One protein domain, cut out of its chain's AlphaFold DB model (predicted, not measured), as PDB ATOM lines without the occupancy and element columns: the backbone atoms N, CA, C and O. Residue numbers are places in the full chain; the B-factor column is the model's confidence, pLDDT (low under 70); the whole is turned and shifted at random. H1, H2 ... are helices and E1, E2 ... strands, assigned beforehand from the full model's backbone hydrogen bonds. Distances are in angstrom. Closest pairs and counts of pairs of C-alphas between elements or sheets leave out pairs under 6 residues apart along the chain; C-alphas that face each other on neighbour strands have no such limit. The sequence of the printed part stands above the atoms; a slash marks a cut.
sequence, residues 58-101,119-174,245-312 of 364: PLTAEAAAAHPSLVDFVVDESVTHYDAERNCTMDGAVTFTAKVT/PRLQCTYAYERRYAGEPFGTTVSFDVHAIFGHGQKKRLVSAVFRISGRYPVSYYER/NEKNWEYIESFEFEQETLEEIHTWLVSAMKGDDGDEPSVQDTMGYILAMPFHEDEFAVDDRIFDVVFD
ATOM      1  N   PRO A  58      28.855   8.765  32.815       82.56
ATOM      2  CA  PRO A  58      28.454   7.533  32.131       82.56
ATOM      3  C   PRO A  58      27.371   6.734  32.869       82.56
ATOM      4  O   PRO A  58      26.418   6.295  32.237       82.56
ATOM      5  N   LEU A  59      27.467   6.626  34.201       81.81
ATOM      6  CA  LEU A  59      26.483   5.908  35.027       81.81
ATOM      7  C   LEU A  59      25.118   6.599  35.157       81.81
ATOM      8  O   LEU A  59      24.168   5.974  35.611       81.81
ATOM      9  N   THR A  60      25.002   7.892  34.836       87.50
ATOM     10  CA  THR A  60      23.776   8.655  35.138       87.50
ATOM     11  C   THR A  60      23.224   9.443  33.968       87.50
ATOM     12  O   THR A  60      22.104   9.931  34.069       87.50
ATOM     13  N   ALA A  61      23.960   9.596  32.868       88.62
ATOM     14  CA  ALA A  61      23.548  10.436  31.748       88.62
ATOM     15  C   ALA A  61      22.226   9.961  31.123       88.62
ATOM     16  O   ALA A  61      21.355  10.785  30.842       88.62
ATOM     17  N   GLU A  62      22.056   8.648  30.944       88.62
ATOM     18  CA  GLU A  62      20.823   8.066  30.403       88.62
ATOM     19  C   GLU A  62      19.645   8.257  31.368       88.62
ATOM     20  O   GLU A  62      18.634   8.854  30.992       88.62
ATOM     21  N   ALA A  63      19.816   7.869  32.636       86.88
ATOM     22  CA  ALA A  63      18.801   8.054  33.671       86.88
ATOM     23  C   ALA A  63      18.418   9.536  33.853       86.88
ATOM     24  O   ALA A  63      17.241   9.871  33.958       86.88
ATOM     25  N   ALA A  64      19.383  10.458  33.830       88.19
ATOM     26  CA  ALA A  64      19.140  11.895  33.951       88.19
ATOM     27  C   ALA A  64      18.429  12.490  32.725       88.19
ATOM     28  O   ALA A  64      17.702  13.479  32.853       88.19
ATOM     29  N   ALA A  65      18.627  11.911  31.536       88.88
ATOM     30  CA  ALA A  65      17.884  12.286  30.337       88.88
ATOM     31  C   ALA A  65      16.431  11.788  30.392       88.88
ATOM     32  O   ALA A  65      15.526  12.519  29.981       88.88
ATOM     33  N   ALA A  66      16.208  10.582  30.925       86.94
ATOM     34  CA  ALA A  66      14.879  10.006  31.129       86.94
ATOM     35  C   ALA A  66      14.103  10.683  32.275       86.94
ATOM     36  O   ALA A  66      12.887  10.858  32.181       86.94
ATOM     37  N   HIS A  67      14.805  11.127  33.322       85.06
ATOM     38  CA  HIS A  67      14.231  11.733  34.528       85.06
ATOM     39  C   HIS A  67      14.884  13.085  34.831       85.06
ATOM     40  O   HIS A  67      15.794  13.177  35.658       85.06
ATOM     41  N   PRO A  68      14.415  14.187  34.216       85.75
ATOM     42  CA  PRO A  68      14.956  15.518  34.480       85.75
ATOM     43  C   PRO A  68      14.853  15.950  35.949       85.75
ATOM     44  O   PRO A  68      15.599  16.823  36.385       85.75
ATOM     45  N   SER A  69      13.955  15.358  36.742       84.56
ATOM     46  CA  SER A  69      13.893  15.615  38.185       84.56
ATOM     47  C   SER A  69      15.094  15.062  38.968       84.56
ATOM     48  O   SER A  69      15.362  15.546  40.068       84.56
ATOM     49  N   LEU A  70      15.896  14.156  38.393       84.44
ATOM     50  CA  LEU A  70      17.184  13.730  38.955       84.44
ATOM     51  C   LEU A  70      18.226  14.856  38.990       84.44
ATOM     52  O   LEU A  70      19.270  14.708  39.593       84.44
ATOM     53  N   VAL A  71      17.998  16.017  38.383       86.19
ATOM     54  CA  VAL A  71      18.893  17.174  38.586       86.19
ATOM     55  C   VAL A  71      18.312  18.215  39.547       86.19
ATOM     56  O   VAL A  71      18.944  19.241  39.814       86.19
ATOM     57  N   ASP A  72      17.148  17.940  40.143       87.31
ATOM     58  CA  ASP A  72      16.469  18.824  41.092       87.31
ATOM     59  C   ASP A  72      16.951  18.600  42.538       87.31
ATOM     60  O   ASP A  72      16.205  18.205  43.437       87.31
ATOM     61  N   PHE A  73      18.223  18.909  42.784       89.56
ATOM     62  CA  PHE A  73      18.845  18.872  44.111       89.56
ATOM     63  C   PHE A  73      19.652  20.136  44.409       89.56
ATOM     64  O   PHE A  73      19.857  20.977  43.531       89.56
ATOM     65  N   VAL A  74      20.089  20.276  45.661       90.00
ATOM     66  CA  VAL A  74      20.973  21.354  46.123       90.00
ATOM     67  C   VAL A  74      22.128  20.753  46.910       90.00
ATOM     68  O   VAL A  74      21.925  19.883  47.754       90.00
ATOM     69  N   VAL A  75      23.339  21.234  46.653       90.62
ATOM     70  CA  VAL A  75      24.523  20.911  47.454       90.62
ATOM     71  C   VAL A  75      24.522  21.830  48.672       90.62
ATOM     72  O   VAL A  75      24.663  23.040  48.528       90.62
ATOM     73  N   ASP A  76      24.326  21.285  49.871       89.25
ATOM     74  CA  ASP A  76      24.306  22.080  51.107       89.25
ATOM     75  C   ASP A  76      25.719  22.539  51.488       89.25
ATOM     76  O   ASP A  76      25.947  23.686  51.882       89.25
ATOM     77  N   GLU A  77      26.667  21.612  51.383       87.38
ATOM     78  CA  GLU A  77      28.055  21.772  51.786       87.38
ATOM     79  C   GLU A  77      28.941  20.899  50.899       87.38
ATOM     80  O   GLU A  77      28.566  19.797  50.505       87.38
ATOM     81  N   SER A  78      30.124  21.415  50.588       88.06
ATOM     82  CA  SER A  78      31.185  20.667  49.929       88.06
ATOM     83  C   SER A  78      32.511  21.278  50.354       88.06
ATOM     84  O   SER A  78      32.710  22.493  50.241       88.06
ATOM     85  N   VAL A  79      33.407  20.467  50.888       89.00
ATOM     86  CA  VAL A  79      34.756  20.864  51.271       89.00
ATOM     87  C   VAL A  79      35.698  19.861  50.642       89.00
ATOM     88  O   VAL A  79      35.498  18.660  50.757       89.00
ATOM     89  N   THR A  80      36.723  20.359  49.960       88.50
ATOM     90  CA  THR A  80      37.754  19.523  49.351       88.50
ATOM     91  C   THR A  80      39.104  20.142  49.656       88.50
ATOM     92  O   THR A  80      39.317  21.333  49.408       88.50
ATOM     93  N   HIS A  81      40.004  19.342  50.211       89.81
ATOM     94  CA  HIS A  81      41.356  19.738  50.560       89.81
ATOM     95  C   HIS A  81      42.357  18.863  49.814       89.81
ATOM     96  O   HIS A  81      42.238  17.641  49.839       89.81
ATOM     97  N   TYR A  82      43.356  19.501  49.206       89.94
ATOM     98  CA  TYR A  82      44.492  18.832  48.586       89.94
ATOM     99  C   TYR A  82      45.779  19.292  49.260       89.94
ATOM    100  O   TYR A  82      45.978  20.496  49.442       89.94
ATOM    101  N   ASP A  83      46.655  18.352  49.597       89.94
ATOM    102  CA  ASP A  83      48.001  18.676  50.064       89.94
ATOM    103  C   ASP A  83      49.023  18.739  48.910       89.94
ATOM    104  O   ASP A  83      48.690  18.609  47.727       89.94
ATOM    105  N   ALA A  84      50.295  18.964  49.252       87.12
ATOM    106  CA  ALA A  84      51.385  19.054  48.279       87.12
ATOM    107  C   ALA A  84      51.648  17.737  47.524       87.12
ATOM    108  O   ALA A  84      52.210  17.757  46.428       87.12
ATOM    109  N   GLU A  85      51.235  16.603  48.085       83.38
ATOM    110  CA  GLU A  85      51.392  15.277  47.495       83.38
ATOM    111  C   GLU A  85      50.161  14.845  46.692       83.38
ATOM    112  O   GLU A  85      50.188  13.788  46.051       83.38
ATOM    113  N   ARG A  86      49.138  15.710  46.637       83.81
ATOM    114  CA  ARG A  86      47.802  15.452  46.090       83.81
ATOM    115  C   ARG A  86      47.041  14.384  46.874       83.81
ATOM    116  O   ARG A  86      46.129  13.774  46.319       83.81
ATOM    117  N   ASN A  87      47.331  14.191  48.158       88.81
ATOM    118  CA  ASN A  87      46.365  13.543  49.041       88.81
ATOM    119  C   ASN A  87      45.111  14.412  49.095       88.81
ATOM    120  O   ASN A  87      45.198  15.640  49.013       88.81
ATOM    121  N   CYS A  88      43.952  13.770  49.157       90.69
ATOM    122  CA  CYS A  88      42.669  14.444  49.057       90.69
ATOM    123  C   CYS A  88      41.791  14.048  50.233       90.69
ATOM    124  O   CYS A  88      41.665  12.865  50.527       90.69
ATOM    125  N   THR A  89      41.155  15.028  50.864       91.94
ATOM    126  CA  THR A  89      40.050  14.793  51.796       91.94
ATOM    127  C   THR A  89      38.864  15.610  51.323       91.94
ATOM    128  O   THR A  89      39.001  16.802  51.022       91.94
ATOM    129  N   MET A  90      37.705  14.973  51.235       91.75
ATOM    130  CA  MET A  90      36.473  15.589  50.783       91.75
ATOM    131  C   MET A  90      35.315  15.192  51.687       91.75
ATOM    132  O   MET A  90      35.112  14.018  51.966       91.75
ATOM    133  N   ASP A  91      34.542  16.192  52.089       93.56
ATOM    134  CA  ASP A  91      33.274  16.031  52.786       93.56
ATOM    135  C   ASP A  91      32.203  16.793  52.010       93.56
ATOM    136  O   ASP A  91      32.426  17.915  51.543       93.56
ATOM    137  N   GLY A  92      31.020  16.208  51.869       92.44
ATOM    138  CA  GLY A  92      29.925  16.848  51.150       92.44
ATOM    139  C   GLY A  92      28.555  16.420  51.637       92.44
ATOM    140  O   GLY A  92      28.375  15.337  52.191       92.44
ATOM    141  N   ALA A  93      27.563  17.272  51.406       94.12
ATOM    142  CA  ALA A  93      26.166  16.970  51.667       94.12
ATOM    143  C   ALA A  93      25.295  17.460  50.510       94.12
ATOM    144  O   ALA A  93      25.298  18.643  50.167       94.12
ATOM    145  N   VAL A  94      24.514  16.548  49.937       92.81
ATOM    146  CA  VAL A  94      23.551  16.827  48.870       92.81
ATOM    147  C   VAL A  94      22.151  16.597  49.408       92.81
ATOM    148  O   VAL A  94      21.869  15.559  50.004       92.81
ATOM    149  N   THR A  95      21.268  17.568  49.204       92.69
ATOM    150  CA  THR A  95      19.877  17.507  49.635       92.69
ATOM    151  C   THR A  95      18.923  17.496  48.454       92.69
ATOM    152  O   THR A  95      18.917  18.384  47.600       92.69
ATOM    153  N   PHE A  96      18.028  16.520  48.498       90.06
ATOM    154  CA  PHE A  96      16.899  16.337  47.608       90.06
ATOM    155  C   PHE A  96      15.624  16.741  48.344       90.06
ATOM    156  O   PHE A  96      15.405  16.386  49.508       90.06
ATOM    157  N   THR A  97      14.759  17.485  47.662       86.00
ATOM    158  CA  THR A  97      13.449  17.867  48.197       86.00
ATOM    159  C   THR A  97      12.374  17.287  47.301       86.00
ATOM    160  O   THR A  97      12.338  17.582  46.110       86.00
ATOM    161  N   ALA A  98      11.487  16.472  47.869       78.81
ATOM    162  CA  ALA A  98      10.370  15.931  47.112       78.81
ATOM    163  C   ALA A  98       9.425  17.072  46.716       78.81
ATOM    164  O   ALA A  98       9.037  17.895  47.556       78.81
ATOM    165  N   LYS A  99       9.012  17.116  45.444       71.56
ATOM    166  CA  LYS A  99       7.945  18.017  45.003       71.56
ATOM    167  C   LYS A  99       6.647  17.527  45.640       71.56
ATOM    168  O   LYS A  99       6.036  16.571  45.176       71.56
ATOM    169  N   VAL A 100       6.236  18.150  46.744       56.00
ATOM    170  CA  VAL A 100       4.956  17.833  47.383       56.00
ATOM    171  C   VAL A 100       3.848  18.244  46.419       56.00
ATOM    172  O   VAL A 100       3.471  19.413  46.347       56.00
ATOM    173  N   THR A 101       3.313  17.286  45.668       51.34
ATOM    174  CA  THR A 101       2.051  17.465  44.963       51.34
ATOM    175  C   THR A 101       0.974  17.592  46.029       51.34
ATOM    176  O   THR A 101       0.506  16.616  46.616       51.34
ATOM    177  N   PRO A 119       9.716  14.433  53.309       84.38
ATOM    178  CA  PRO A 119       9.768  15.546  52.353       84.38
ATOM    179  C   PRO A 119      11.185  15.831  51.826       84.38
ATOM    180  O   PRO A 119      11.348  16.541  50.836       84.38
ATOM    181  N   ARG A 120      12.209  15.300  52.500       90.94
ATOM    182  CA  ARG A 120      13.624  15.561  52.250       90.94
ATOM    183  C   ARG A 120      14.414  14.258  52.325       90.94
ATOM    184  O   ARG A 120      14.156  13.458  53.226       90.94
ATOM    185  N   LEU A 121      15.388  14.106  51.444       93.69
ATOM    186  CA  LEU A 121      16.479  13.140  51.540       93.69
ATOM    187  C   LEU A 121      17.784  13.937  51.519       93.69
ATOM    188  O   LEU A 121      17.926  14.853  50.717       93.69
ATOM    189  N   GLN A 122      18.716  13.625  52.409       95.31
ATOM    190  CA  GLN A 122      20.069  14.167  52.367       95.31
ATOM    191  C   GLN A 122      21.062  13.015  52.305       95.31
ATOM    192  O   GLN A 122      20.989  12.110  53.133       95.31
ATOM    193  N   CYS A 123      21.994  13.075  51.361       96.12
ATOM    194  CA  CYS A 123      23.122  12.162  51.280       96.12
ATOM    195  C   CYS A 123      24.392  12.897  51.701       96.12
ATOM    196  O   CYS A 123      24.668  13.992  51.212       96.12
ATOM    197  N   THR A 124      25.138  12.318  52.638       95.69
ATOM    198  CA  THR A 124      26.434  12.839  53.082       95.69
ATOM    199  C   THR A 124      27.541  11.927  52.597       95.69
ATOM    200  O   THR A 124      27.434  10.711  52.776       95.69
ATOM    201  N   TYR A 125      28.592  12.534  52.074       94.94
ATOM    202  CA  TYR A 125      29.727  11.892  51.437       94.94
ATOM    203  C   TYR A 125      30.984  12.220  52.228       94.94
ATOM    204  O   TYR A 125      31.163  13.379  52.614       94.94
ATOM    205  N   ALA A 126      31.829  11.221  52.442       94.44
ATOM    206  CA  ALA A 126      33.203  11.419  52.872       94.44
ATOM    207  C   ALA A 126      34.121  10.609  51.955       94.44
ATOM    208  O   ALA A 126      33.841   9.453  51.648       94.44
ATOM    209  N   TYR A 127      35.193  11.240  51.497       93.50
ATOM    210  CA  TYR A 127      36.203  10.634  50.646       93.50
ATOM    211  C   TYR A 127      37.585  11.022  51.145       93.50
ATOM    212  O   TYR A 127      37.854  12.190  51.438       93.50
ATOM    213  N   GLU A 128      38.485  10.052  51.192       93.19
ATOM    214  CA  GLU A 128      39.868  10.270  51.566       93.19
ATOM    215  C   GLU A 128      40.806   9.458  50.675       93.19
ATOM    216  O   GLU A 128      40.608   8.268  50.466       93.19
ATOM    217  N   ARG A 129      41.855  10.108  50.170       91.94
ATOM    218  CA  ARG A 129      42.943   9.505  49.402       91.94
ATOM    219  C   ARG A 129      44.263   9.831  50.075       91.94
ATOM    220  O   ARG A 129      44.629  11.006  50.144       91.94
ATOM    221  N   ARG A 130      44.992   8.798  50.497       92.12
ATOM    222  CA  ARG A 130      46.328   8.911  51.097       92.12
ATOM    223  C   ARG A 130      47.335   8.053  50.345       92.12
ATOM    224  O   ARG A 130      47.202   6.834  50.305       92.12
ATOM    225  N   TYR A 131      48.353   8.685  49.777       90.75
ATOM    226  CA  TYR A 131      49.513   8.029  49.192       90.75
ATOM    227  C   TYR A 131      50.610   7.884  50.247       90.75
ATOM    228  O   TYR A 131      51.051   8.867  50.832       90.75
ATOM    229  N   ALA A 132      51.071   6.656  50.469       88.75
ATOM    230  CA  ALA A 132      52.090   6.328  51.464       88.75
ATOM    231  C   ALA A 132      53.468   6.020  50.842       88.75
ATOM    232  O   ALA A 132      54.353   5.489  51.513       88.75
ATOM    233  N   GLY A 133      53.673   6.341  49.559       84.81
ATOM    234  CA  GLY A 133      54.920   6.036  48.853       84.81
ATOM    235  C   GLY A 133      55.012   4.584  48.381       84.81
ATOM    236  O   GLY A 133      54.187   3.734  48.713       84.81
ATOM    237  N   GLU A 134      56.034   4.267  47.590       81.19
ATOM    238  CA  GLU A 134      56.398   2.870  47.333       81.19
ATOM    239  C   GLU A 134      57.143   2.294  48.557       81.19
ATOM    240  O   GLU A 134      57.998   2.984  49.117       81.19
ATOM    241  N   PRO A 135      56.866   1.049  48.986       79.75
ATOM    242  CA  PRO A 135      56.001   0.047  48.372       79.75
ATOM    243  C   PRO A 135      54.652  -0.055  49.103       79.75
ATOM    244  O   PRO A 135      54.233  -1.159  49.400       79.75
ATOM    245  N   PHE A 136      54.004   1.040  49.498       81.81
ATOM    246  CA  PHE A 136      52.728   1.006  50.234       81.81
ATOM    247  C   PHE A 136      51.530   1.404  49.369       81.81
ATOM    248  O   PHE A 136      50.419   0.925  49.595       81.81
ATOM    249  N   GLY A 137      51.765   2.231  48.351       87.62
ATOM    250  CA  GLY A 137      50.748   2.651  47.399       87.62
ATOM    251  C   GLY A 137      49.787   3.688  47.976       87.62
ATOM    252  O   GLY A 137      50.167   4.515  48.806       87.62
ATOM    253  N   THR A 138      48.549   3.666  47.495       90.00
ATOM    254  CA  THR A 138      47.474   4.591  47.862       90.00
ATOM    255  C   THR A 138      46.349   3.849  48.564       90.00
ATOM    256  O   THR A 138      45.892   2.811  48.084       90.00
ATOM    257  N   THR A 139      45.867   4.415  49.666       92.19
ATOM    258  CA  THR A 139      44.608   4.032  50.304       92.19
ATOM    259  C   THR A 139      43.529   5.029  49.908       92.19
ATOM    260  O   THR A 139      43.744   6.242  49.981       92.19
ATOM    261  N   VAL A 140      42.373   4.512  49.498       92.06
ATOM    262  CA  VAL A 140      41.168   5.296  49.224       92.06
ATOM    263  C   VAL A 140      40.061   4.833  50.157       92.06
ATOM    264  O   VAL A 140      39.743   3.649  50.169       92.06
ATOM    265  N   SER A 141      39.466   5.752  50.907       93.88
ATOM    266  CA  SER A 141      38.298   5.515  51.753       93.88
ATOM    267  C   SER A 141      37.114   6.310  51.219       93.88
ATOM    268  O   SER A 141      37.263   7.475  50.849       93.88
ATOM    269  N   PHE A 142      35.946   5.679  51.169       94.44
ATOM    270  CA  PHE A 142      34.729   6.278  50.646       94.44
ATOM    271  C   PHE A 142      33.509   5.850  51.459       94.44
ATOM    272  O   PHE A 142      33.233   4.662  51.611       94.44
ATOM    273  N   ASP A 143      32.750   6.831  51.932       95.69
ATOM    274  CA  ASP A 143      31.568   6.639  52.757       95.69
ATOM    275  C   ASP A 143      30.384   7.433  52.208       95.69
ATOM    276  O   ASP A 143      30.463   8.650  52.015       95.69
ATOM    277  N   VAL A 144      29.231   6.772  52.095       96.44
ATOM    278  CA  VAL A 144      27.948   7.433  51.824       96.44
ATOM    279  C   VAL A 144      26.944   7.070  52.895       96.44
ATOM    280  O   VAL A 144      26.772   5.909  53.274       96.44
ATOM    281  N   HIS A 145      26.239   8.085  53.376       97.50
ATOM    282  CA  HIS A 145      25.140   7.912  54.309       97.50
ATOM    283  C   HIS A 145      23.917   8.696  53.850       97.50
ATOM    284  O   HIS A 145      24.051   9.801  53.332       97.50
ATOM    285  N   ALA A 146      22.731   8.165  54.127       97.06
ATOM    286  CA  ALA A 146      21.453   8.801  53.855       97.06
ATOM    287  C   ALA A 146      20.750   9.240  55.146       97.06
ATOM    288  O   ALA A 146      20.802   8.578  56.186       97.06
ATOM    289  N   ILE A 147      20.058  10.373  55.073       96.25
ATOM    290  CA  ILE A 147      19.224  10.934  56.133       96.25
ATOM    291  C   ILE A 147      17.862  11.268  55.525       96.25
ATOM    292  O   ILE A 147      17.737  12.150  54.675       96.25
ATOM    293  N   PHE A 148      16.817  10.590  55.994       93.88
ATOM    294  CA  PHE A 148      15.442  10.838  55.559       93.88
ATOM    295  C   PHE A 148      14.758  11.842  56.494       93.88
ATOM    296  O   PHE A 148      14.597  11.600  57.693       93.88
ATOM    297  N   GLY A 149      14.326  12.982  55.956       89.94
ATOM    298  CA  GLY A 149      13.721  14.072  56.719       89.94
ATOM    299  C   GLY A 149      14.686  14.650  57.758       89.94
ATOM    300  O   GLY A 149      15.717  15.216  57.412       89.94
ATOM    301  N   HIS A 150      14.334  14.502  59.035       88.06
ATOM    302  CA  HIS A 150      15.192  14.827  60.186       88.06
ATOM    303  C   HIS A 150      15.530  13.565  60.995       88.06
ATOM    304  O   HIS A 150      15.649  13.611  62.220       88.06
ATOM    305  N   GLY A 151      15.559  12.418  60.313       90.06
ATOM    306  CA  GLY A 151      15.791  11.106  60.900       90.06
ATOM    307  C   GLY A 151      17.252  10.845  61.261       90.06
ATOM    308  O   GLY A 151      18.090  11.744  61.304       90.06
ATOM    309  N   GLN A 152      17.544   9.577  61.543       93.06
ATOM    310  CA  GLN A 152      18.901   9.119  61.824       93.06
ATOM    311  C   GLN A 152      19.720   8.991  60.536       93.06
ATOM    312  O   GLN A 152      19.176   8.678  59.478       93.06
ATOM    313  N   LYS A 153      21.032   9.206  60.665       95.75
ATOM    314  CA  LYS A 153      22.025   8.938  59.622       95.75
ATOM    315  C   LYS A 153      22.160   7.424  59.454       95.75
ATOM    316  O   LYS A 153      22.549   6.746  60.403       95.75
ATOM    317  N   LYS A 154      21.809   6.916  58.275       97.31
ATOM    318  CA  LYS A 154      21.931   5.507  57.886       97.31
ATOM    319  C   LYS A 154      23.087   5.351  56.911       97.31
ATOM    320  O   LYS A 154      23.194   6.145  55.983       97.31
ATOM    321  N   ARG A 155      23.955   4.366  57.125       97.56
ATOM    322  CA  ARG A 155      25.026   4.033  56.178       97.56
ATOM    323  C   ARG A 155      24.411   3.410  54.926       97.56
ATOM    324  O   ARG A 155      23.442   2.666  55.041       97.56
ATOM    325  N   LEU A 156      24.942   3.770  53.765       97.31
ATOM    326  CA  LEU A 156      24.659   3.113  52.491       97.31
ATOM    327  C   LEU A 156      25.865   2.275  52.072       97.31
ATOM    328  O   LEU A 156      25.723   1.082  51.853       97.31
ATOM    329  N   VAL A 157      27.040   2.904  51.998       96.38
ATOM    330  CA  VAL A 157      28.295   2.244  51.629       96.38
ATOM    331  C   VAL A 157      29.444   2.786  52.475       96.38
ATOM    332  O   VAL A 157      29.452   3.969  52.824       96.38
ATOM    333  N   SER A 158      30.382   1.909  52.816       96.62
ATOM    334  CA  SER A 158      31.689   2.219  53.394       96.62
ATOM    335  C   SER A 158      32.706   1.303  52.727       96.62
ATOM    336  O   SER A 158      32.713   0.098  52.982       96.62
ATOM    337  N   ALA A 159      33.553   1.858  51.871       94.56
ATOM    338  CA  ALA A 159      34.537   1.115  51.101       94.56
ATOM    339  C   ALA A 159      35.947   1.649  51.365       94.56
ATOM    340  O   ALA A 159      36.166   2.858  51.439       94.56
ATOM    341  N   VAL A 160      36.908   0.737  51.490       94.00
ATOM    342  CA  VAL A 160      38.333   1.058  51.569       94.00
ATOM    343  C   VAL A 160      39.078   0.213  50.551       94.00
ATOM    344  O   VAL A 160      39.062  -1.016  50.620       94.00
ATOM    345  N   PHE A 161      39.748   0.880  49.621       90.00
ATOM    346  CA  PHE A 161      40.550   0.270  48.569       90.00
ATOM    347  C   PHE A 161      42.025   0.539  48.826       90.00
ATOM    348  O   PHE A 161      42.404   1.633  49.257       90.00
ATOM    349  N   ARG A 162      42.873  -0.434  48.494       88.75
ATOM    350  CA  ARG A 162      44.312  -0.211  48.386       88.75
ATOM    351  C   ARG A 162      44.809  -0.495  46.990       88.75
ATOM    352  O   ARG A 162      44.400  -1.468  46.365       88.75
ATOM    353  N   ILE A 163      45.716   0.358  46.534       87.19
ATOM    354  CA  ILE A 163      46.190   0.390  45.156       87.19
ATOM    355  C   ILE A 163      47.701   0.564  45.184       87.19
ATOM    356  O   ILE A 163      48.202   1.468  45.840       87.19
ATOM    357  N   SER A 164      48.445  -0.258  44.448       83.12
ATOM    358  CA  SER A 164      49.912  -0.105  44.334       83.12
ATOM    359  C   SER A 164      50.360   1.253  43.782       83.12
ATOM    360  O   SER A 164      51.445   1.727  44.114       83.12
ATOM    361  N   GLY A 165      49.555   1.855  42.906       81.31
ATOM    362  CA  GLY A 165      49.857   3.118  42.241       81.31
ATOM    363  C   GLY A 165      49.584   4.350  43.101       81.31
ATOM    364  O   GLY A 165      49.031   4.274  44.196       81.31
ATOM    365  N   ARG A 166      49.955   5.519  42.570       80.25
ATOM    366  CA  ARG A 166      49.681   6.826  43.193       80.25
ATOM    367  C   ARG A 166      48.231   7.292  43.015       80.25
ATOM    368  O   ARG A 166      47.760   8.122  43.782       80.25
ATOM    369  N   TYR A 167      47.556   6.783  41.988       77.62
ATOM    370  CA  TYR A 167      46.166   7.102  41.694       77.62
ATOM    371  C   TYR A 167      45.422   5.822  41.307       77.62
ATOM    372  O   TYR A 167      46.013   4.964  40.638       77.62
ATOM    373  N   PRO A 168      44.152   5.687  41.711       72.50
ATOM    374  CA  PRO A 168      43.233   4.734  41.114       72.50
ATOM    375  C   PRO A 168      43.157   4.949  39.604       72.50
ATOM    376  O   PRO A 168      43.142   6.083  39.133       72.50
ATOM    377  N   VAL A 169      43.087   3.857  38.849       68.75
ATOM    378  CA  VAL A 169      42.835   3.905  37.406       68.75
ATOM    379  C   VAL A 169      41.371   3.545  37.181       68.75
ATOM    380  O   VAL A 169      40.923   2.481  37.630       68.75
ATOM    381  N   SER A 170      40.620   4.419  36.512       61.44
ATOM    382  CA  SER A 170      39.214   4.147  36.191       61.44
ATOM    383  C   SER A 170      39.066   3.210  34.987       61.44
ATOM    384  O   SER A 170      39.967   3.091  34.148       61.44
ATOM    385  N   TYR A 171      37.938   2.504  34.887       58.06
ATOM    386  CA  TYR A 171      37.617   1.726  33.689       58.06
ATOM    387  C   TYR A 171      37.248   2.646  32.511       58.06
ATOM    388  O   TYR A 171      37.679   2.412  31.381       58.06
ATOM    389  N   TYR A 172      36.564   3.764  32.773       56.22
ATOM    390  CA  TYR A 172      36.197   4.737  31.737       56.22
ATOM    391  C   TYR A 172      37.397   5.432  31.073       56.22
ATOM    392  O   TYR A 172      37.366   5.664  29.863       56.22
ATOM    393  N   GLU A 173      38.483   5.711  31.802       59.47
ATOM    394  CA  GLU A 173      39.731   6.201  31.187       59.47
ATOM    395  C   GLU A 173      40.363   5.157  30.262       59.47
ATOM    396  O   GLU A 173      40.916   5.512  29.219       59.47
ATOM    397  N   ARG A 174      40.246   3.864  30.598       59.78
ATOM    398  CA  ARG A 174      40.720   2.771  29.736       59.78
ATOM    399  C   ARG A 174      39.885   2.660  28.461       59.78
ATOM    400  O   ARG A 174      40.461   2.516  27.387       59.78
ATOM    401  N   ASN A 245      56.332  -8.660  43.446       54.91
ATOM    402  CA  ASN A 245      55.394  -9.236  42.471       54.91
ATOM    403  C   ASN A 245      54.019  -8.543  42.471       54.91
ATOM    404  O   ASN A 245      53.168  -8.859  41.645       54.91
ATOM    405  N   GLU A 246      53.794  -7.614  43.396       55.66
ATOM    406  CA  GLU A 246      52.555  -6.865  43.567       55.66
ATOM    407  C   GLU A 246      52.727  -5.492  42.885       55.66
ATOM    408  O   GLU A 246      52.683  -4.434  43.513       55.66
ATOM    409  N   LYS A 247      52.948  -5.490  41.567       54.50
ATOM    410  CA  LYS A 247      52.975  -4.274  40.739       54.50
ATOM    411  C   LYS A 247      51.668  -4.227  39.941       54.50
ATOM    412  O   LYS A 247      51.395  -5.168  39.205       54.50
ATOM    413  N   ASN A 248      50.868  -3.170  40.100       59.75
ATOM    414  CA  ASN A 248      49.511  -3.004  39.537       59.75
ATOM    415  C   ASN A 248      48.399  -3.825  40.211       59.75
ATOM    416  O   ASN A 248      47.379  -4.105  39.588       59.75
ATOM    417  N   TRP A 249      48.572  -4.217  41.471       66.50
ATOM    418  CA  TRP A 249      47.473  -4.807  42.232       66.50
ATOM    419  C   TRP A 249      46.589  -3.720  42.836       66.50
ATOM    420  O   TRP A 249      47.035  -2.603  43.146       66.50
ATOM    421  N   GLU A 250      45.353  -4.135  43.046       77.75
ATOM    422  CA  GLU A 250      44.324  -3.457  43.796       77.75
ATOM    423  C   GLU A 250      43.585  -4.506  44.634       77.75
ATOM    424  O   GLU A 250      43.360  -5.618  44.155       77.75
ATOM    425  N   TYR A 251      43.240  -4.190  45.882       82.75
ATOM    426  CA  TYR A 251      42.299  -5.010  46.646       82.75
ATOM    427  C   TYR A 251      41.400  -4.155  47.539       82.75
ATOM    428  O   TYR A 251      41.750  -3.044  47.946       82.75
ATOM    429  N   ILE A 252      40.250  -4.728  47.878       87.94
ATOM    430  CA  ILE A 252      39.279  -4.174  48.818       87.94
ATOM    431  C   ILE A 252      39.720  -4.545  50.236       87.94
ATOM    432  O   ILE A 252      39.746  -5.718  50.606       87.94
ATOM    433  N   GLU A 253      40.134  -3.556  51.024       89.88
ATOM    434  CA  GLU A 253      40.539  -3.747  52.421       89.88
ATOM    435  C   GLU A 253      39.328  -3.932  53.335       89.88
ATOM    436  O   GLU A 253      39.349  -4.768  54.239       89.88
ATOM    437  N   SER A 254      38.258  -3.182  53.077       93.81
ATOM    438  CA  SER A 254      36.971  -3.355  53.743       93.81
ATOM    439  C   SER A 254      35.848  -2.862  52.849       93.81
ATOM    440  O   SER A 254      36.001  -1.840  52.181       93.81
ATOM    441  N   PHE A 255      34.713  -3.547  52.892       94.94
ATOM    442  CA  PHE A 255      33.513  -3.143  52.183       94.94
ATOM    443  C   PHE A 255      32.290  -3.469  53.028       94.94
ATOM    444  O   PHE A 255      32.110  -4.600  53.473       94.94
ATOM    445  N   GLU A 256      31.467  -2.458  53.266       95.88
ATOM    446  CA  GLU A 256      30.169  -2.595  53.904       95.88
ATOM    447  C   GLU A 256      29.127  -1.907  53.032       95.88
ATOM    448  O   GLU A 256      29.301  -0.750  52.639       95.88
ATOM    449  N   PHE A 257      28.029  -2.609  52.771       96.44
ATOM    450  CA  PHE A 257      26.927  -2.117  51.963       96.44
ATOM    451  C   PHE A 257      25.591  -2.495  52.605       96.44
ATOM    452  O   PHE A 257      25.381  -3.629  53.030       96.44
ATOM    453  N   GLU A 258      24.692  -1.519  52.688       96.94
ATOM    454  CA  GLU A 258      23.399  -1.638  53.359       96.94
ATOM    455  C   GLU A 258      22.269  -1.595  52.324       96.94
ATOM    456  O   GLU A 258      21.709  -0.533  52.026       96.94
ATOM    457  N   GLN A 259      21.912  -2.770  51.797       95.06
ATOM    458  CA  GLN A 259      20.862  -2.942  50.783       95.06
ATOM    459  C   GLN A 259      19.524  -2.308  51.205       95.06
ATOM    460  O   GLN A 259      18.873  -1.637  50.407       95.06
ATOM    461  N   GLU A 260      19.132  -2.437  52.479       95.62
ATOM    462  CA  GLU A 260      17.900  -1.822  52.997       95.62
ATOM    463  C   GLU A 260      17.917  -0.289  52.858       95.62
ATOM    464  O   GLU A 260      16.898   0.332  52.548       95.62
ATOM    465  N   THR A 261      19.080   0.342  53.059       96.44
ATOM    466  CA  THR A 261      19.233   1.789  52.870       96.44
ATOM    467  C   THR A 261      19.089   2.156  51.395       96.44
ATOM    468  O   THR A 261      18.414   3.144  51.095       96.44
ATOM    469  N   LEU A 262      19.660   1.368  50.474       96.44
ATOM    470  CA  LEU A 262      19.507   1.596  49.034       96.44
ATOM    471  C   LEU A 262      18.035   1.505  48.608       96.44
ATOM    472  O   LEU A 262      17.536   2.399  47.927       96.44
ATOM    473  N   GLU A 263      17.314   0.483  49.064       94.94
ATOM    474  CA  GLU A 263      15.887   0.303  48.772       94.94
ATOM    475  C   GLU A 263      15.024   1.451  49.319       94.94
ATOM    476  O   GLU A 263      14.065   1.891  48.671       94.94
ATOM    477  N   GLU A 264      15.362   1.978  50.500       94.69
ATOM    478  CA  GLU A 264      14.701   3.159  51.057       94.69
ATOM    479  C   GLU A 264      14.968   4.420  50.224       94.69
ATOM    480  O   GLU A 264      14.030   5.189  49.979       94.69
ATOM    481  N   ILE A 265      16.210   4.631  49.766       94.81
ATOM    482  CA  ILE A 265      16.575   5.742  48.872       94.81
ATOM    483  C   ILE A 265      15.818   5.611  47.552       94.81
ATOM    484  O   ILE A 265      15.171   6.565  47.123       94.81
ATOM    485  N   HIS A 266      15.842   4.428  46.944       93.56
ATOM    486  CA  HIS A 266      15.156   4.124  45.694       93.56
ATOM    487  C   HIS A 266      13.646   4.383  45.809       93.56
ATOM    488  O   HIS A 266      13.078   5.154  45.035       93.56
ATOM    489  N   THR A 267      13.003   3.861  46.860       92.00
ATOM    490  CA  THR A 267      11.578   4.115  47.135       92.00
ATOM    491  C   THR A 267      11.281   5.610  47.284       92.00
ATOM    492  O   THR A 267      10.232   6.094  46.836       92.00
ATOM    493  N   TRP A 268      12.173   6.347  47.955       92.69
ATOM    494  CA  TRP A 268      12.045   7.789  48.140       92.69
ATOM    495  C   TRP A 268      12.137   8.528  46.805       92.69
ATOM    496  O   TRP A 268      11.264   9.345  46.516       92.69
ATOM    497  N   LEU A 269      13.140   8.201  45.988       89.56
ATOM    498  CA  LEU A 269      13.388   8.794  44.677       89.56
ATOM    499  C   LEU A 269      12.216   8.552  43.726       89.56
ATOM    500  O   LEU A 269      11.617   9.521  43.270       89.56
ATOM    501  N   VAL A 270      11.796   7.299  43.526       88.88
ATOM    502  CA  VAL A 270      10.627   6.958  42.691       88.88
ATOM    503  C   VAL A 270       9.390   7.737  43.140       88.88
ATOM    504  O   VAL A 270       8.643   8.291  42.336       88.88
ATOM    505  N   SER A 271       9.181   7.851  44.452       87.06
ATOM    506  CA  SER A 271       8.047   8.606  44.985       87.06
ATOM    507  C   SER A 271       8.162  10.116  44.773       87.06
ATOM    508  O   SER A 271       7.137  10.765  44.562       87.06
ATOM    509  N   ALA A 272       9.370  10.676  44.849       83.31
ATOM    510  CA  ALA A 272       9.641  12.092  44.622       83.31
ATOM    511  C   ALA A 272       9.521  12.482  43.139       83.31
ATOM    512  O   ALA A 272       9.179  13.629  42.850       83.31
ATOM    513  N   MET A 273       9.744  11.527  42.232       78.88
ATOM    514  CA  MET A 273       9.642  11.694  40.778       78.88
ATOM    515  C   MET A 273       8.240  11.424  40.219       78.88
ATOM    516  O   MET A 273       8.027  11.549  39.018       78.88
ATOM    517  N   LYS A 274       7.252  11.091  41.065       74.44
ATOM    518  CA  LYS A 274       5.859  10.897  40.628       74.44
ATOM    519  C   LYS A 274       5.332  12.148  39.921       74.44
ATOM    520  O   LYS A 274       4.962  13.124  40.574       74.44
ATOM    521  N   GLY A 275       5.265  12.082  38.594       66.12
ATOM    522  CA  GLY A 275       4.895  13.199  37.723       66.12
ATOM    523  C   GLY A 275       5.860  13.439  36.560       66.12
ATOM    524  O   GLY A 275       5.509  14.221  35.682       66.12
ATOM    525  N   ASP A 276       7.023  12.786  36.540       70.62
ATOM    526  CA  ASP A 276       7.846  12.686  35.334       70.62
ATOM    527  C   ASP A 276       7.223  11.651  34.375       70.62
ATOM    528  O   ASP A 276       6.703  10.626  34.811       70.62
ATOM    529  N   ASP A 277       7.257  11.930  33.067       67.50
ATOM    530  CA  ASP A 277       6.684  11.070  32.013       67.50
ATOM    531  C   ASP A 277       7.566   9.843  31.676       67.50
ATOM    532  O   ASP A 277       7.281   9.118  30.723       67.50
ATOM    533  N   GLY A 278       8.666   9.645  32.410       69.81
ATOM    534  CA  GLY A 278       9.604   8.538  32.219       69.81
ATOM    535  C   GLY A 278       9.209   7.275  32.988       69.81
ATOM    536  O   GLY A 278       8.369   7.319  33.887       69.81
ATOM    537  N   ASP A 279       9.849   6.157  32.641       81.19
ATOM    538  CA  ASP A 279       9.761   4.908  33.408       81.19
ATOM    539  C   ASP A 279      10.280   5.098  34.850       81.19
ATOM    540  O   ASP A 279      10.850   6.125  35.197       81.19
ATOM    541  N   GLU A 280      10.055   4.155  35.761       87.00
ATOM    542  CA  GLU A 280      10.663   4.281  37.093       87.00
ATOM    543  C   GLU A 280      12.169   3.959  36.993       87.00
ATOM    544  O   GLU A 280      12.510   2.940  36.386       87.00
ATOM    545  N   PRO A 281      13.076   4.779  37.569       88.38
ATOM    546  CA  PRO A 281      14.508   4.480  37.547       88.38
ATOM    547  C   PRO A 281      14.758   3.147  38.247       88.38
ATOM    548  O   PRO A 281      14.137   2.872  39.268       88.38
ATOM    549  N   SER A 282      15.675   2.328  37.750       90.94
ATOM    550  CA  SER A 282      16.017   1.064  38.400       90.94
ATOM    551  C   SER A 282      16.776   1.275  39.724       90.94
ATOM    552  O   SER A 282      17.182   2.384  40.100       90.94
ATOM    553  N   VAL A 283      16.991   0.186  40.470       91.19
ATOM    554  CA  VAL A 283      17.847   0.203  41.671       91.19
ATOM    555  C   VAL A 283      19.307   0.493  41.295       91.19
ATOM    556  O   VAL A 283      19.982   1.228  42.016       91.19
ATOM    557  N   GLN A 284      19.768  -0.002  40.142       90.69
ATOM    558  CA  GLN A 284      21.093   0.302  39.596       90.69
ATOM    559  C   GLN A 284      21.213   1.784  39.225       90.69
ATOM    560  O   GLN A 284      22.165   2.430  39.654       90.69
ATOM    561  N   ASP A 285      20.208   2.359  38.553       89.62
ATOM    562  CA  ASP A 285      20.178   3.801  38.255       89.62
ATOM    563  C   ASP A 285      20.222   4.627  39.540       89.62
ATOM    564  O   ASP A 285      20.910   5.642  39.620       89.62
ATOM    565  N   THR A 286      19.511   4.174  40.576       91.94
ATOM    566  CA  THR A 286      19.534   4.819  41.890       91.94
ATOM    567  C   THR A 286      20.933   4.783  42.503       91.94
ATOM    568  O   THR A 286      21.406   5.809  42.989       91.94
ATOM    569  N   MET A 287      21.608   3.633  42.479       92.25
ATOM    570  CA  MET A 287      22.966   3.508  43.007       92.25
ATOM    571  C   MET A 287      23.952   4.376  42.216       92.25
ATOM    572  O   MET A 287      24.698   5.150  42.811       92.25
ATOM    573  N   GLY A 288      23.877   4.334  40.884       89.38
ATOM    574  CA  GLY A 288      24.700   5.133  39.967       89.38
ATOM    575  C   GLY A 288      24.524   6.611  40.208       89.38
ATOM    576  O   GLY A 288      25.492   7.361  40.308       89.38
ATOM    577  N   TYR A 289      23.280   7.017  40.413       88.88
ATOM    578  CA  TYR A 289      22.935   8.378  40.753       88.88
ATOM    579  C   TYR A 289      23.505   8.834  42.098       88.88
ATOM    580  O   TYR A 289      23.975   9.964  42.198       88.88
ATOM    581  N   ILE A 290      23.495   7.986  43.128       91.75
ATOM    582  CA  ILE A 290      24.078   8.332  44.431       91.75
ATOM    583  C   ILE A 290      25.606   8.367  44.376       91.75
ATOM    584  O   ILE A 290      26.194   9.269  44.979       91.75
ATOM    585  N   LEU A 291      26.227   7.423  43.666       89.38
ATOM    586  CA  LEU A 291      27.677   7.317  43.521       89.38
ATOM    587  C   LEU A 291      28.269   8.410  42.637       89.38
ATOM    588  O   LEU A 291      29.318   8.926  42.973       89.38
ATOM    589  N   ALA A 292      27.563   8.881  41.610       84.69
ATOM    590  CA  ALA A 292      28.057   9.950  40.744       84.69
ATOM    591  C   ALA A 292      28.070  11.348  41.402       84.69
ATOM    592  O   ALA A 292      28.407  12.324  40.737       84.69
ATOM    593  N   MET A 293      27.668  11.496  42.669       82.94
ATOM    594  CA  MET A 293      27.538  12.792  43.362       82.94
ATOM    595  C   MET A 293      28.803  13.412  44.013       82.94
ATOM    596  O   MET A 293      28.787  14.621  44.267       82.94
ATOM    597  N   PRO A 294      29.873  12.678  44.363       74.94
ATOM    598  CA  PRO A 294      31.099  13.247  44.921       74.94
ATOM    599  C   PRO A 294      31.827  14.223  43.975       74.94
ATOM    600  O   PRO A 294      31.477  14.376  42.806       74.94
ATOM    601  N   PHE A 295      32.830  14.920  44.532       67.31
ATOM    602  CA  PHE A 295      33.619  15.988  43.891       67.31
ATOM    603  C   PHE A 295      35.148  15.747  43.987       67.31
ATOM    604  O   PHE A 295      35.896  16.666  44.337       67.31
ATOM    605  N   HIS A 296      35.636  14.530  43.753       67.88
ATOM    606  CA  HIS A 296      37.074  14.212  43.752       67.88
ATOM    607  C   HIS A 296      37.644  13.993  42.338       67.88
ATOM    608  O   HIS A 296      36.981  14.227  41.343       67.88
ATOM    609  N   GLU A 297      38.930  13.672  42.211       62.47
ATOM    610  CA  GLU A 297      39.560  13.476  40.892       62.47
ATOM    611  C   GLU A 297      39.430  12.029  40.389       62.47
ATOM    612  O   GLU A 297      39.369  11.813  39.184       62.47
ATOM    613  N   ASP A 298      39.334  11.050  41.297       64.75
ATOM    614  CA  ASP A 298      39.368   9.614  40.961       64.75
ATOM    615  C   ASP A 298      37.984   8.939  41.049       64.75
ATOM    616  O   ASP A 298      37.860   7.790  41.468       64.75
ATOM    617  N   GLU A 299      36.915   9.679  40.764       64.94
ATOM    618  CA  GLU A 299      35.533   9.277  41.091       64.94
ATOM    619  C   GLU A 299      35.068   8.055  40.317       64.94
ATOM    620  O   GLU A 299      34.587   7.100  40.912       64.94
ATOM    621  N   PHE A 300      35.338   8.035  39.015       73.00
ATOM    622  CA  PHE A 300      35.010   6.918  38.139       73.00
ATOM    623  C   PHE A 300      35.551   5.590  38.660       73.00
ATOM    624  O   PHE A 300      34.868   4.580  38.643       73.00
ATOM    625  N   ALA A 301      36.782   5.613  39.172       76.94
ATOM    626  CA  ALA A 301      37.423   4.424  39.682       76.94
ATOM    627  C   ALA A 301      36.665   3.850  40.891       76.94
ATOM    628  O   ALA A 301      36.410   2.649  40.943       76.94
ATOM    629  N   VAL A 302      36.310   4.699  41.853       82.69
ATOM    630  CA  VAL A 302      35.590   4.277  43.061       82.69
ATOM    631  C   VAL A 302      34.190   3.778  42.713       82.69
ATOM    632  O   VAL A 302      33.798   2.722  43.203       82.69
ATOM    633  N   ASP A 303      33.482   4.498  41.845       84.50
ATOM    634  CA  ASP A 303      32.123   4.151  41.440       84.50
ATOM    635  C   ASP A 303      32.084   2.772  40.768       84.50
ATOM    636  O   ASP A 303      31.296   1.929  41.191       84.50
ATOM    637  N   ASP A 304      32.991   2.516  39.812       81.06
ATOM    638  CA  ASP A 304      33.132   1.226  39.115       81.06
ATOM    639  C   ASP A 304      33.299   0.073  40.115       81.06
ATOM    640  O   ASP A 304      32.531  -0.879  40.123       81.06
ATOM    641  N   ARG A 305      34.260   0.197  41.040       85.56
ATOM    642  CA  ARG A 305      34.591  -0.870  42.000       85.56
ATOM    643  C   ARG A 305      33.432  -1.179  42.939       85.56
ATOM    644  O   ARG A 305      33.248  -2.324  43.331       85.56
ATOM    645  N   ILE A 306      32.681  -0.157  43.348       88.56
ATOM    646  CA  ILE A 306      31.495  -0.364  44.183       88.56
ATOM    647  C   ILE A 306      30.393  -1.034  43.358       88.56
ATOM    648  O   ILE A 306      29.706  -1.900  43.888       88.56
ATOM    649  N   PHE A 307      30.227  -0.657  42.089       87.12
ATOM    650  CA  PHE A 307      29.263  -1.293  41.195       87.12
ATOM    651  C   PHE A 307      29.569  -2.772  40.972       87.12
ATOM    652  O   PHE A 307      28.677  -3.584  41.208       87.12
ATOM    653  N   ASP A 308      30.808  -3.107  40.614       85.31
ATOM    654  CA  ASP A 308      31.246  -4.488  40.390       85.31
ATOM    655  C   ASP A 308      30.961  -5.340  41.641       85.31
ATOM    656  O   ASP A 308      30.335  -6.390  41.576       85.31
ATOM    657  N   VAL A 309      31.314  -4.844  42.833       86.56
ATOM    658  CA  VAL A 309      31.090  -5.582  44.092       86.56
ATOM    659  C   VAL A 309      29.608  -5.748  44.432       86.56
ATOM    660  O   VAL A 309      29.223  -6.742  45.035       86.56
ATOM    661  N   VAL A 310      28.764  -4.762  44.120       87.44
ATOM    662  CA  VAL A 310      27.339  -4.800  44.493       87.44
ATOM    663  C   VAL A 310      26.501  -5.586  43.485       87.44
ATOM    664  O   VAL A 310      25.464  -6.124  43.872       87.44
ATOM    665  N   PHE A 311      26.907  -5.632  42.211       85.50
ATOM    666  CA  PHE A 311      26.069  -6.145  41.126       85.50
ATOM    667  C   PHE A 311      26.680  -7.286  40.294       85.50
ATOM    668  O   PHE A 311      25.894  -7.950  39.620       85.50
ATOM    669  N   ASP A 312      27.991  -7.560  40.356       79.56
ATOM    670  CA  ASP A 312      28.643  -8.620  39.554       79.56
ATOM    671  C   ASP A 312      28.926  -9.927  40.335       79.56
ATOM    672  O   ASP A 312      29.543 -10.846  39.802       79.56
TER     673      ASP A 312
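Overview. This is residues 58 to 101, 119 to 174 and 245 to 312 of the 364 residues of the protein "Aste57867_10564 protein" of Aphanomyces stellatus (UniProt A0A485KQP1). One long, twisted sheet of six strands forms a wall, with helices H4, H5 and H6 over one face and the other face bare of named helices. H1 and H2 lie near one end of this helix layer, and short H3 packs on H6, all three off the sheet. The printed part has 168 residues, in the order H1 H2 E1 E2 E3 E4 E5 H3 E6 H4 H5 H6; the sheet runs E1 E2 E3 E4 E5 E6, all antiparallel, and the class is mixed. The whole is compact, with a radius of gyration of the C-alphas of 16.7 A, yet elongated, spanning 58 by 29 by 25 A.

Along the chain. H1, residues 61 to 66, begins at C-alpha 61 (23.548, 10.436, 31.748), and H2 is residues 68 to 71. E1 is residues 73 to 82, 26.0 A long, and bends by 60 degrees at residue 76. E2 is residues 88 to 97, 29.4 A; E3, 120 to 131, 36.8 A; E4, 138 to 148, 33.5 A. E5, residues 153 to 163, 29.4 A, bends by 52 degrees at residue 156. H3 is residues 171 to 174. E6, residues 250 to 257, 19.3 A, bends by 63 degrees at residue 253. H4 is residues 259 to 272, 19.7 A; H5, 283 to 291, 12.3 A; H6, 299 to 311, 18.1 A, ending at C-alpha 311 (26.069, -6.145, 41.126).

Arrangement. E1 and E6 are the edge strands. N 79 and O 91 of hairpin E1 and E2 are 2.8 A apart, and N 92 and O 125 of E2 and E3 2.9 A. E3, E4 and E5 form a meander, each strand the antiparallel neighbour of the one before, with N 126 to O 143 at 2.9 A and N 142 to O 159 at 2.8 A. Across the antiparallel neighbours E5 and E6, N 160 and O 254 are within hydrogen-bond range at 2.8 A. H4 and H6 are on the same face, two layers with the sheet, each at a height of 9.5 A. H4 runs slantwise to the strands, at 46 degrees to E3 on the local plane; H6 runs across, at 68 degrees to E4. H5 only grazes the sheet, with residues 287 to 291. H4 and H5 touch, about perpendicular at 86 degrees, the closest C-alphas being those of His 266 and Thr 286, 5.8 A. The helical hairpin H5 and H6 only just touches, with 3 pairs of C-alphas within 8 A, the closest those of Leu 291 and Asp 303, 5.8 A. H3 touches H6 at residues 300 to 304 alone, closest at the C-alphas of Tyr 171 and Ala 301, 6.6 A. H1 and H2 only just touch, only at the corner, with 3 pairs within 8 A. In H1, H4, H5 and H6 every O i to N i+4 pair is within hydrogen-bond range; H2 and H3 are too short for one.

Size, cuts and confidence. The C-alphas farthest apart, of Thr 101 and Asn 245, are 59.7 A apart. Residues 102 to 118 and 175 to 244 are not printed, with C-alpha gaps of 10.9 A and 22.8 A. Of the links printed whole, none is long. Mean pLDDT of the printed part is 85.4; it is under 70 at residues 100 to 101, 169 to 174, 245 to 249, 275, 277 to 278 and 295 to 299.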